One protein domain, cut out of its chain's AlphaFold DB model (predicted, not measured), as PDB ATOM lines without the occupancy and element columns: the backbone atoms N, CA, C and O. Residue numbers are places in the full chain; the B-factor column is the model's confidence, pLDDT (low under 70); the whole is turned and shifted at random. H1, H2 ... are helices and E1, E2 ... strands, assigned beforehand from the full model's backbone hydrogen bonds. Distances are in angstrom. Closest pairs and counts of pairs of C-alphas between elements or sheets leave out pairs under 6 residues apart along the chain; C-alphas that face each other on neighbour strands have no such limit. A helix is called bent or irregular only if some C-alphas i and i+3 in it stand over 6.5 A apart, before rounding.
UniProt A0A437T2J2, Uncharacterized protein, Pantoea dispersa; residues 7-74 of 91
ATOM      1  N   ASP A   7     -49.478 -44.053  11.431       95.75
ATOM      2  CA  ASP A   7     -48.389 -44.541  10.593       95.75
ATOM      3  C   ASP A   7     -48.698 -44.200   9.131       95.75
ATOM      4  O   ASP A   7     -49.625 -44.739   8.525       95.75
ATOM      5  N   LEU A   8     -47.967 -43.223   8.605       96.88
ATOM      6  CA  LEU A   8     -48.070 -42.702   7.245       96.88
ATOM      7  C   LEU A   8     -46.711 -42.780   6.540       96.88
ATOM      8  O   LEU A   8     -46.454 -42.006   5.616       96.88
ATOM      9  N   GLU A   9     -45.850 -43.707   6.963       95.44
ATOM     10  CA  GLU A   9     -44.527 -43.940   6.373       95.44
ATOM     11  C   GLU A   9     -44.632 -44.188   4.860       95.44
ATOM     12  O   GLU A   9     -44.019 -43.466   4.080       95.44
ATOM     13  N   ASN A  10     -45.550 -45.060   4.425       97.56
ATOM     14  CA  ASN A  10     -45.782 -45.319   2.997       97.56
ATOM     15  C   ASN A  10     -46.227 -44.066   2.223       97.56
ATOM     16  O   ASN A  10     -45.807 -43.854   1.090       97.56
ATOM     17  N   VAL A  11     -47.062 -43.206   2.819       97.88
ATOM     18  CA  VAL A  11     -47.476 -41.948   2.168       97.88
ATOM     19  C   VAL A  11     -46.279 -41.010   2.037       97.88
ATOM     20  O   VAL A  11     -46.111 -40.362   1.002       97.88
ATOM     21  N   TYR A  12     -45.438 -40.941   3.070       97.00
ATOM     22  CA  TYR A  12     -44.227 -40.140   3.026       97.00
ATOM     23  C   TYR A  12     -43.271 -40.640   1.939       97.00
ATOM     24  O   TYR A  12     -42.874 -39.853   1.081       97.00
ATOM     25  N   ASP A  13     -42.963 -41.931   1.924       96.25
ATOM     26  CA  ASP A  13     -41.988 -42.516   1.008       96.25
ATOM     27  C   ASP A  13     -42.452 -42.487  -0.451       96.25
ATOM     28  O   ASP A  13     -41.680 -42.108  -1.333       96.25
ATOM     29  N   GLU A  14     -43.714 -42.829  -0.721       98.19
ATOM     30  CA  GLU A  14     -44.222 -42.932  -2.093       98.19
ATOM     31  C   GLU A  14     -44.606 -41.575  -2.691       98.19
ATOM     32  O   GLU A  14     -44.454 -41.369  -3.896       98.19
ATOM     33  N   GLN A  15     -45.120 -40.646  -1.876       98.12
ATOM     34  CA  GLN A  15     -45.722 -39.409  -2.388       98.12
ATOM     35  C   GLN A  15     -44.929 -38.158  -2.019       98.12
ATOM     36  O   GLN A  15     -44.828 -37.243  -2.834       98.12
ATOM     37  N   ILE A  16     -44.366 -38.083  -0.812       97.25
ATOM     38  CA  ILE A  16     -43.748 -36.847  -0.308       97.25
ATOM     39  C   ILE A  16     -42.251 -36.811  -0.613       97.25
ATOM     40  O   ILE A  16     -41.761 -35.804  -1.119       97.25
ATOM     41  N   SER A  17     -41.523 -37.893  -0.343       96.94
ATOM     42  CA  SER A  17     -40.069 -37.983  -0.517       96.94
ATOM     43  C   SER A  17     -39.613 -37.618  -1.944       96.94
ATOM     44  O   SER A  17     -38.733 -36.757  -2.078       96.94
ATOM     45  N   PRO A  18     -40.263 -38.102  -3.028       97.69
ATOM     46  CA  PRO A  18     -39.891 -37.713  -4.392       97.69
ATOM     47  C   PRO A  18     -40.108 -36.221  -4.685       97.69
ATOM     48  O   PRO A  18     -39.367 -35.627  -5.469       97.69
ATOM     49  N   LEU A  19     -41.115 -35.597  -4.063       98.00
ATOM     50  CA  LEU A  19     -41.386 -34.163  -4.203       98.00
ATOM     51  C   LEU A  19     -40.388 -33.331  -3.396       98.00
ATOM     52  O   LEU A  19     -39.917 -32.298  -3.868       98.00
ATOM     53  N   VAL A  20     -40.033 -33.789  -2.195       97.00
ATOM     54  CA  VAL A  20     -39.003 -33.156  -1.366       97.00
ATOM     55  C   VAL A  20     -37.663 -33.158  -2.095       97.00
ATOM     56  O   VAL A  20     -36.994 -32.129  -2.087       97.00
ATOM     57  N   GLN A  21     -37.304 -34.248  -2.779       97.75
ATOM     58  CA  GLN A  21     -36.089 -34.289  -3.594       97.75
ATOM     59  C   GLN A  21     -36.108 -33.222  -4.697       97.75
ATOM     60  O   GLN A  21     -35.169 -32.438  -4.796       97.75
ATOM     61  N   GLN A  22     -37.208 -33.108  -5.449       98.19
ATOM     62  CA  GLN A  22     -37.352 -32.064  -6.474       98.19
ATOM     63  C   GLN A  22     -37.225 -30.650  -5.885       98.19
ATOM     64  O   GLN A  22     -36.573 -29.786  -6.467       98.19
ATOM     65  N   ILE A  23     -37.813 -30.407  -4.709       97.94
ATOM     66  CA  ILE A  23     -37.694 -29.121  -4.006       97.94
ATOM     67  C   ILE A  23     -36.239 -28.856  -3.595       97.94
ATOM     68  O   ILE A  23     -35.751 -27.741  -3.781       97.94
ATOM     69  N   ILE A  24     -35.542 -29.860  -3.052       97.56
ATOM     70  CA  ILE A  24     -34.127 -29.762  -2.662       97.56
ATOM     71  C   ILE A  24     -33.270 -29.382  -3.868       97.56
ATOM     72  O   ILE A  24     -32.427 -28.491  -3.747       97.56
ATOM     73  N   ASP A  25     -33.497 -30.023  -5.013       98.12
ATOM     74  CA  ASP A  25     -32.740 -29.772  -6.239       98.12
ATOM     75  C   ASP A  25     -32.949 -28.325  -6.710       98.12
ATOM     76  O   ASP A  25     -31.982 -27.568  -6.830       98.12
ATOM     77  N   ILE A  26     -34.207 -27.880  -6.820       98.12
ATOM     78  CA  ILE A  26     -34.560 -26.498  -7.194       98.12
ATOM     79  C   ILE A  26     -33.932 -25.482  -6.229       98.12
ATOM     80  O   ILE A  26     -33.372 -24.463  -6.655       98.12
ATOM     81  N   CYS A  27     -34.025 -25.726  -4.920       97.81
ATOM     82  CA  CYS A  27     -33.480 -24.827  -3.909       97.81
ATOM     83  C   CYS A  27     -31.949 -24.772  -3.948       97.81
ATOM     84  O   CYS A  27     -31.389 -23.688  -3.779       97.81
ATOM     85  N   ASN A  28     -31.267 -25.893  -4.191       96.00
ATOM     86  CA  ASN A  28     -29.813 -25.921  -4.337       96.00
ATOM     87  C   ASN A  28     -29.350 -25.168  -5.587       96.00
ATOM     88  O   ASN A  28     -28.471 -24.311  -5.476       96.00
ATOM     89  N   GLU A  29     -29.969 -25.427  -6.742       97.31
ATOM     90  CA  GLU A  29     -29.646 -24.759  -8.012       97.31
ATOM     91  C   GLU A  29     -29.766 -23.233  -7.913       97.31
ATOM     92  O   GLU A  29     -28.925 -22.493  -8.422       97.31
ATOM     93  N   ASN A  30     -30.788 -22.756  -7.202       97.62
ATOM     94  CA  ASN A  30     -31.079 -21.329  -7.072       97.62
ATOM     95  C   ASN A  30     -30.512 -20.700  -5.790       97.62
ATOM     96  O   ASN A  30     -30.704 -19.501  -5.556       97.62
ATOM     97  N   GLN A  31     -29.817 -21.482  -4.958       96.62
ATOM     98  CA  GLN A  31     -29.299 -21.071  -3.650       96.62
ATOM     99  C   GLN A  31     -30.381 -20.420  -2.772       96.62
ATOM    100  O   GLN A  31     -30.213 -19.299  -2.274       96.62
ATOM    101  N   ILE A  32     -31.522 -21.096  -2.644       96.75
ATOM    102  CA  ILE A  32     -32.673 -20.668  -1.846       96.75
ATOM    103  C   ILE A  32     -32.604 -21.374  -0.489       96.75
ATOM    104  O   ILE A  32     -32.760 -22.596  -0.436       96.75
ATOM    105  N   PRO A  33     -32.399 -20.641   0.620       97.31
ATOM    106  CA  PRO A  33     -32.456 -21.239   1.943       97.31
ATOM    107  C   PRO A  33     -33.842 -21.817   2.244       97.31
ATOM    108  O   PRO A  33     -34.854 -21.151   2.024       97.31
ATOM    109  N   MET A  34     -33.899 -23.028   2.796       96.75
ATOM    110  CA  MET A  34     -35.139 -23.703   3.176       96.75
ATOM    111  C   MET A  34     -34.956 -24.609   4.397       96.75
ATOM    112  O   MET A  34     -33.881 -25.160   4.637       96.75
ATOM    113  N   VAL A  35     -36.040 -24.806   5.144       95.88
ATOM    114  CA  VAL A  35     -36.167 -25.835   6.181       95.88
ATOM    115  C   VAL A  35     -37.536 -26.482   6.025       95.88
ATOM    116  O   VAL A  35     -38.541 -25.777   5.952       95.88
ATOM    117  N   CYS A  36     -37.588 -27.809   5.995       94.56
ATOM    118  CA  CYS A  36     -38.830 -28.573   6.056       94.56
ATOM    119  C   CYS A  36     -38.694 -29.717   7.066       94.56
ATOM    120  O   CYS A  36     -37.597 -30.231   7.302       94.56
ATOM    121  N   SER A  37     -39.802 -30.086   7.705       94.06
ATOM    122  CA  SER A  37     -39.866 -31.189   8.661       94.06
ATOM    123  C   SER A  37     -41.247 -31.824   8.616       94.06
ATOM    124  O   SER A  37     -42.250 -31.113   8.669       94.06
ATOM    125  N   PHE A  38     -41.291 -33.148   8.537       94.69
ATOM    126  CA  PHE A  38     -42.512 -33.933   8.419       94.69
ATOM    127  C   PHE A  38     -42.549 -34.969   9.534       94.69
ATOM    128  O   PHE A  38     -41.593 -35.722   9.692       94.69
ATOM    129  N   ALA A  39     -43.646 -35.011  10.288       93.50
ATOM    130  CA  ALA A  39     -43.959 -36.112  11.193       93.50
ATOM    131  C   ALA A  39     -44.824 -37.111  10.421       93.50
ATOM    132  O   ALA A  39     -45.947 -36.770  10.052       93.50
ATOM    133  N   TYR A  40     -44.303 -38.302  10.139       93.50
ATOM    134  CA  TYR A  40     -45.021 -39.314   9.349       93.50
ATOM    135  C   TYR A  40     -45.420 -40.539  10.172       93.50
ATOM    136  O   TYR A  40     -46.222 -41.343   9.717       93.50
ATOM    137  N   LYS A  41     -44.926 -40.657  11.405       93.38
ATOM    138  CA  LYS A  41     -45.315 -41.725  12.320       93.38
ATOM    139  C   LYS A  41     -45.337 -41.206  13.745       93.38
ATOM    140  O   LYS A  41     -44.484 -40.404  14.124       93.38
ATOM    141  N   ASN A  42     -46.296 -41.663  14.530       93.38
ATOM    142  CA  ASN A  42     -46.299 -41.520  15.976       93.38
ATOM    143  C   ASN A  42     -46.812 -42.826  16.566       93.38
ATOM    144  O   ASN A  42     -47.993 -43.148  16.428       93.38
ATOM    145  N   ASP A  43     -45.918 -43.574  17.196       89.06
ATOM    146  CA  ASP A  43     -46.242 -44.837  17.845       89.06
ATOM    147  C   ASP A  43     -46.172 -44.698  19.379       89.06
ATOM    148  O   ASP A  43     -45.706 -43.693  19.924       89.06
ATOM    149  N   ALA A  44     -46.704 -45.687  20.095       86.50
ATOM    150  CA  ALA A  44     -46.754 -45.652  21.554       86.50
ATOM    151  C   ALA A  44     -45.411 -46.000  22.230       86.50
ATOM    152  O   ALA A  44     -45.253 -45.711  23.415       86.50
ATOM    153  N   GLU A  45     -44.473 -46.628  21.513       83.88
ATOM    154  CA  GLU A  45     -43.255 -47.234  22.079       83.88
ATOM    155  C   GLU A  45     -42.001 -46.377  21.835       83.88
ATOM    156  O   GLU A  45     -41.252 -46.070  22.762       83.88
ATOM    157  N   ASN A  46     -41.798 -45.959  20.592       81.00
ATOM    158  CA  ASN A  46     -40.703 -45.148  20.067       81.00
ATOM    159  C   ASN A  46     -41.094 -43.668  19.895       81.00
ATOM    160  O   ASN A  46     -40.219 -42.810  19.761       81.00
ATOM    161  N   GLY A  47     -42.392 -43.347  19.921       86.19
ATOM    162  CA  GLY A  47     -42.897 -41.983  19.786       86.19
ATOM    163  C   GLY A  47     -42.936 -41.499  18.334       86.19
ATOM    164  O   GLY A  47     -43.271 -42.243  17.414       86.19
ATOM    165  N   GLY A  48     -42.642 -40.212  18.128       87.38
ATOM    166  CA  GLY A  48     -42.719 -39.577  16.812       87.38
ATOM    167  C   GLY A  48     -41.512 -39.895  15.928       87.38
ATOM    168  O   GLY A  48     -40.380 -39.651  16.341       87.38
ATOM    169  N   SER A  49     -41.748 -40.348  14.695       89.94
ATOM    170  CA  SER A  49     -40.729 -40.392  13.640       89.94
ATOM    171  C   SER A  49     -40.882 -39.195  12.715       89.94
ATOM    172  O   SER A  49     -41.989 -38.834  12.293       89.94
ATOM    173  N   PHE A  50     -39.747 -38.576  12.404       91.19
ATOM    174  CA  PHE A  50     -39.692 -37.349  11.629       91.19
ATOM    175  C   PHE A  50     -38.634 -37.443  10.540       91.19
ATOM    176  O   PHE A  50     -37.561 -38.007  10.754       91.19
ATOM    177  N   CYS A  51     -38.898 -36.807   9.405       92.62
ATOM    178  CA  CYS A  51     -37.877 -36.501   8.415       92.62
ATOM    179  C   CYS A  51     -37.774 -34.986   8.274       92.62
ATOM    180  O   CYS A  51     -38.763 -34.311   7.981       92.62
ATOM    181  N   SER A  52     -36.580 -34.445   8.493       93.25
ATOM    182  CA  SER A  52     -36.320 -33.017   8.347       93.25
ATOM    183  C   SER A  52     -35.170 -32.796   7.388       93.25
ATOM    184  O   SER A  52     -34.144 -33.464   7.513       93.25
ATOM    185  N   THR A  53     -35.280 -31.784   6.536       93.62
ATOM    186  CA  THR A  53     -34.214 -31.338   5.636       93.62
ATOM    187  C   THR A  53     -34.007 -29.839   5.792       93.62
ATOM    188  O   THR A  53     -34.957 -29.081   5.981       93.62
ATOM    189  N   ALA A  54     -32.752 -29.400   5.732       95.06
ATOM    190  CA  ALA A  54     -32.406 -27.993   5.813       95.06
ATOM    191  C   ALA A  54     -31.273 -27.647   4.849       95.06
ATOM    192  O   ALA A  54     -30.221 -28.285   4.872       95.06
ATOM    193  N   LEU A  55     -31.483 -26.595   4.063       95.19
ATOM    194  CA  LEU A  55     -30.490 -25.960   3.205       95.19
ATOM    195  C   LEU A  55     -30.357 -24.512   3.678       95.19
ATOM    196  O   LEU A  55     -31.270 -23.718   3.498       95.19
ATOM    197  N   ASN A  56     -29.263 -24.157   4.348       93.06
ATOM    198  CA  ASN A  56     -29.089 -22.799   4.891       93.06
ATOM    199  C   ASN A  56     -27.628 -22.320   4.871       93.06
ATOM    200  O   ASN A  56     -27.267 -21.383   5.577       93.06
ATOM    201  N   GLY A  57     -26.772 -23.003   4.109       90.25
ATOM    202  CA  GLY A  57     -25.321 -22.790   4.081       90.25
ATOM    203  C   GLY A  57     -24.800 -22.181   2.780       90.25
ATOM    204  O   GLY A  57     -23.626 -22.347   2.469       90.25
ATOM    205  N   PHE A  58     -25.655 -21.528   1.990       93.62
ATOM    206  CA  PHE A  58     -25.240 -20.944   0.715       93.62
ATOM    207  C   PHE A  58     -24.382 -19.690   0.933       93.62
ATOM    208  O   PHE A  58     -24.613 -18.907   1.859       93.62
ATOM    209  N   ALA A  59     -23.394 -19.472   0.060       88.75
ATOM    210  CA  ALA A  59     -22.494 -18.325   0.148       88.75
ATOM    211  C   ALA A  59     -23.283 -17.002   0.111       88.75
ATOM    212  O   ALA A  59     -23.965 -16.695  -0.864       88.75
ATOM    213  N   GLY A  60     -23.218 -16.229   1.199       87.56
ATOM    214  CA  GLY A  60     -23.922 -14.949   1.330       87.56
ATOM    215  C   GLY A  60     -25.440 -15.044   1.539       87.56
ATOM    216  O   GLY A  60     -26.094 -14.008   1.623       87.56
ATOM    217  N   ARG A  61     -26.016 -16.250   1.648       90.06
ATOM    218  CA  ARG A  61     -27.459 -16.463   1.850       90.06
ATOM    219  C   ARG A  61     -27.692 -17.442   2.991       90.06
ATOM    220  O   ARG A  61     -27.875 -18.640   2.792       90.06
ATOM    221  N   VAL A  62     -27.684 -16.887   4.196       93.06
ATOM    222  CA  VAL A  62     -27.954 -17.604   5.442       93.06
ATOM    223  C   VAL A  62     -29.111 -16.910   6.137       93.06
ATOM    224  O   VAL A  62     -29.066 -15.701   6.355       93.06
ATOM    225  N   VAL A  63     -30.130 -17.675   6.510       95.56
ATOM    226  CA  VAL A  63     -31.263 -17.195   7.301       95.56
ATOM    227  C   VAL A  63     -31.020 -17.594   8.762       95.56
ATOM    228  O   VAL A  63     -31.116 -18.778   9.089       95.56
ATOM    229  N   PRO A  64     -30.683 -16.662   9.677       93.94
ATOM    230  CA  PRO A  64     -30.309 -17.022  11.049       93.94
ATOM    231  C   PRO A  64     -31.419 -17.749  11.818       93.94
ATOM    232  O   PRO A  64     -31.144 -18.685  12.563       93.94
ATOM    233  N   THR A  65     -32.681 -17.382  11.586       95.56
ATOM    234  CA  THR A  65     -33.838 -18.026  12.228       95.56
ATOM    235  C   THR A  65     -33.979 -19.498  11.844       95.56
ATOM    236  O   THR A  65     -34.454 -20.291  12.653       95.56
ATOM    237  N   PHE A  66     -33.508 -19.901  10.659       95.00
ATOM    238  CA  PHE A  66     -33.494 -21.306  10.253       95.00
ATOM    239  C   PHE A  66     -32.466 -22.114  11.048       95.00
ATOM    240  O   PHE A  66     -32.743 -23.259  11.388       95.00
ATOM    241  N   ASN A  67     -31.330 -21.526  11.436       91.00
ATOM    242  CA  ASN A  67     -30.365 -22.207  12.307       91.00
ATOM    243  C   ASN A  67     -30.958 -22.490  13.690       91.00
ATOM    244  O   ASN A  67     -30.776 -23.584  14.227       91.00
ATOM    245  N   GLU A  68     -31.705 -21.535  14.245       92.44
ATOM    246  CA  GLU A  68     -32.406 -21.743  15.515       92.44
ATOM    247  C   GLU A  68     -33.532 -22.775  15.374       92.44
ATOM    248  O   GLU A  68     -33.657 -23.664  16.214       92.44
ATOM    249  N   ALA A  69     -34.287 -22.746  14.270       91.75
ATOM    250  CA  ALA A  69     -35.301 -23.762  13.991       91.75
ATOM    251  C   ALA A  69     -34.688 -25.171  13.910       91.75
ATOM    252  O   ALA A  69     -35.185 -26.091  14.553       91.75
ATOM    253  N   ILE A  70     -33.573 -25.346  13.191       89.88
ATOM    254  CA  ILE A  70     -32.875 -26.638  13.069       89.88
ATOM    255  C   ILE A  70     -32.420 -27.155  14.437       89.88
ATOM    256  O   ILE A  70     -32.529 -28.353  14.688       89.88
ATOM    257  N   ARG A  71     -31.953 -26.281  15.340       88.69
ATOM    258  CA  ARG A  71     -31.562 -26.674  16.708       88.69
ATOM    259  C   ARG A  71     -32.732 -27.215  17.525       88.69
ATOM    260  O   ARG A  71     -32.533 -28.128  18.321       88.69
ATOM    261  N   ILE A  72     -33.924 -26.654  17.331       89.50
ATOM    262  CA  ILE A  72     -35.151 -27.095  18.004       89.50
ATOM    263  C   ILE A  72     -35.683 -28.388  17.372       89.50
ATOM    264  O   ILE A  72     -36.087 -29.291  18.096       89.50
ATOM    265  N   ILE A  73     -35.675 -28.481  16.036       87.12
ATOM    266  CA  ILE A  73     -36.231 -29.611  15.269       87.12
ATOM    267  C   ILE A  73     -35.343 -30.853  15.356       87.12
ATOM    268  O   ILE A  73     -35.852 -31.964  15.467       87.12
ATOM    269  N   ARG A  74     -34.020 -30.676  15.303       78.12
ATOM    270  CA  ARG A  74     -33.023 -31.742  15.452       78.12
ATOM    271  C   ARG A  74     -32.328 -31.594  16.806       78.12
ATOM    272  O   ARG A  74     -31.145 -31.235  16.845       78.12
TER     273      ARG A  74
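Overview. This is residues 7 to 74 of the 91 residues of an uncharacterized protein of Pantoea dispersa (UniProt A0A437T2J2). A long two-stranded ribbon, the hairpin of E1 and E2, lies between two helices in a flat, sandwich-like arrangement of three layers: the long helix H1 runs lengthwise over one face of the ribbon, and the shorter H2 covers the other face toward the end where E1 begins and E2 ends. The two turns of the chain that reach farthest, around Ala 44 and around Gly 60, lie at opposite ends of the long axis. The printed part has 68 residues, with two named helices and two named strands in the order H1, E1, E2, H2; the sheet has the order E1 - E2 and is antiparallel, and the class is mixed, helices and strands. The whole is loose, with a radius of gyration of the C-alphas of 13.7 A, and its C-alphas span 43 by 25 by 10 A along their three main axes.

Arrangement. Begin near the first printed residue with H1, residues 9 to 29, and look at residue 16, near which it has a kink of 46 degrees. H1 is only just irregular: C-alphas 14 and 17 are 6.7 A apart. A tight link of 4 residues leads to E1, residues 34 to 42, and a second tight link, of 5 residues, leads to E2, residues 48 to 55. E1 and E2 form a hairpin of antiparallel neighbour strands, with 169 degrees between their N-to-C directions. Look across the pair at the backbone: N 36 and O 53 are 2.9 A apart and N 51 and O 38 are 2.9 A apart, both within hydrogen-bond range. C-alphas 37 and 52 face each other at 4.0 A. Now go back to H1: its closest C-alphas to E1 are those of Glu 9 and Tyr 40, 5.5 A apart. Its closest to E2 are those of Asn 28 and Leu 55, 7.6 A apart. After E2 a short link of 8 residues leads to H2, residues 64 to 73. The closest C-alphas of H2 and E1 are those of Val 35 and Phe 66, 6.7 A apart. Those of H2 and E2 are Ala 54 and Ile 70, 7.4 A apart. H1 and H2 are apart. In the backbone of H2 every O i to N i+4 pair is within hydrogen-bond range, and in H1 14 of 17 are.

Along the chain. Find C-alpha 9 at (-44.527, -43.940, 6.373); from there H1 runs through 21 residues to Glu 29, 28.2 A from first to last C-alpha. Next find C-alpha 34 at (-35.139, -23.703, 3.176), where E1 begins; its 9 residues run to Asn 42, 24.6 A from first to last C-alpha. E2 returns from Gly 48 to Leu 55 in 8 residues, 22.8 A from first to last C-alpha. H2 takes 10 residues from Pro 64 to Ile 73, 14.5 A from first to last C-alpha, and ends with C-alpha 73 at (-36.231, -29.611, 15.269).

Size, cuts and confidence. The two C-alphas farthest apart are those of Ala 44, in the link between E1 and E2, and Gly 60, in the link between E2 and H2, 43.3 A from each other. The first and last printed C-alphas, of Asp 7 and Arg 74, are 20.6 A apart. The residues run from 7 to 74 and the printed part has no cut. No link is long. Read the B-factor column for the model's confidence: the mean pLDDT of the printed part is 93.6, and no printed residue is under 70.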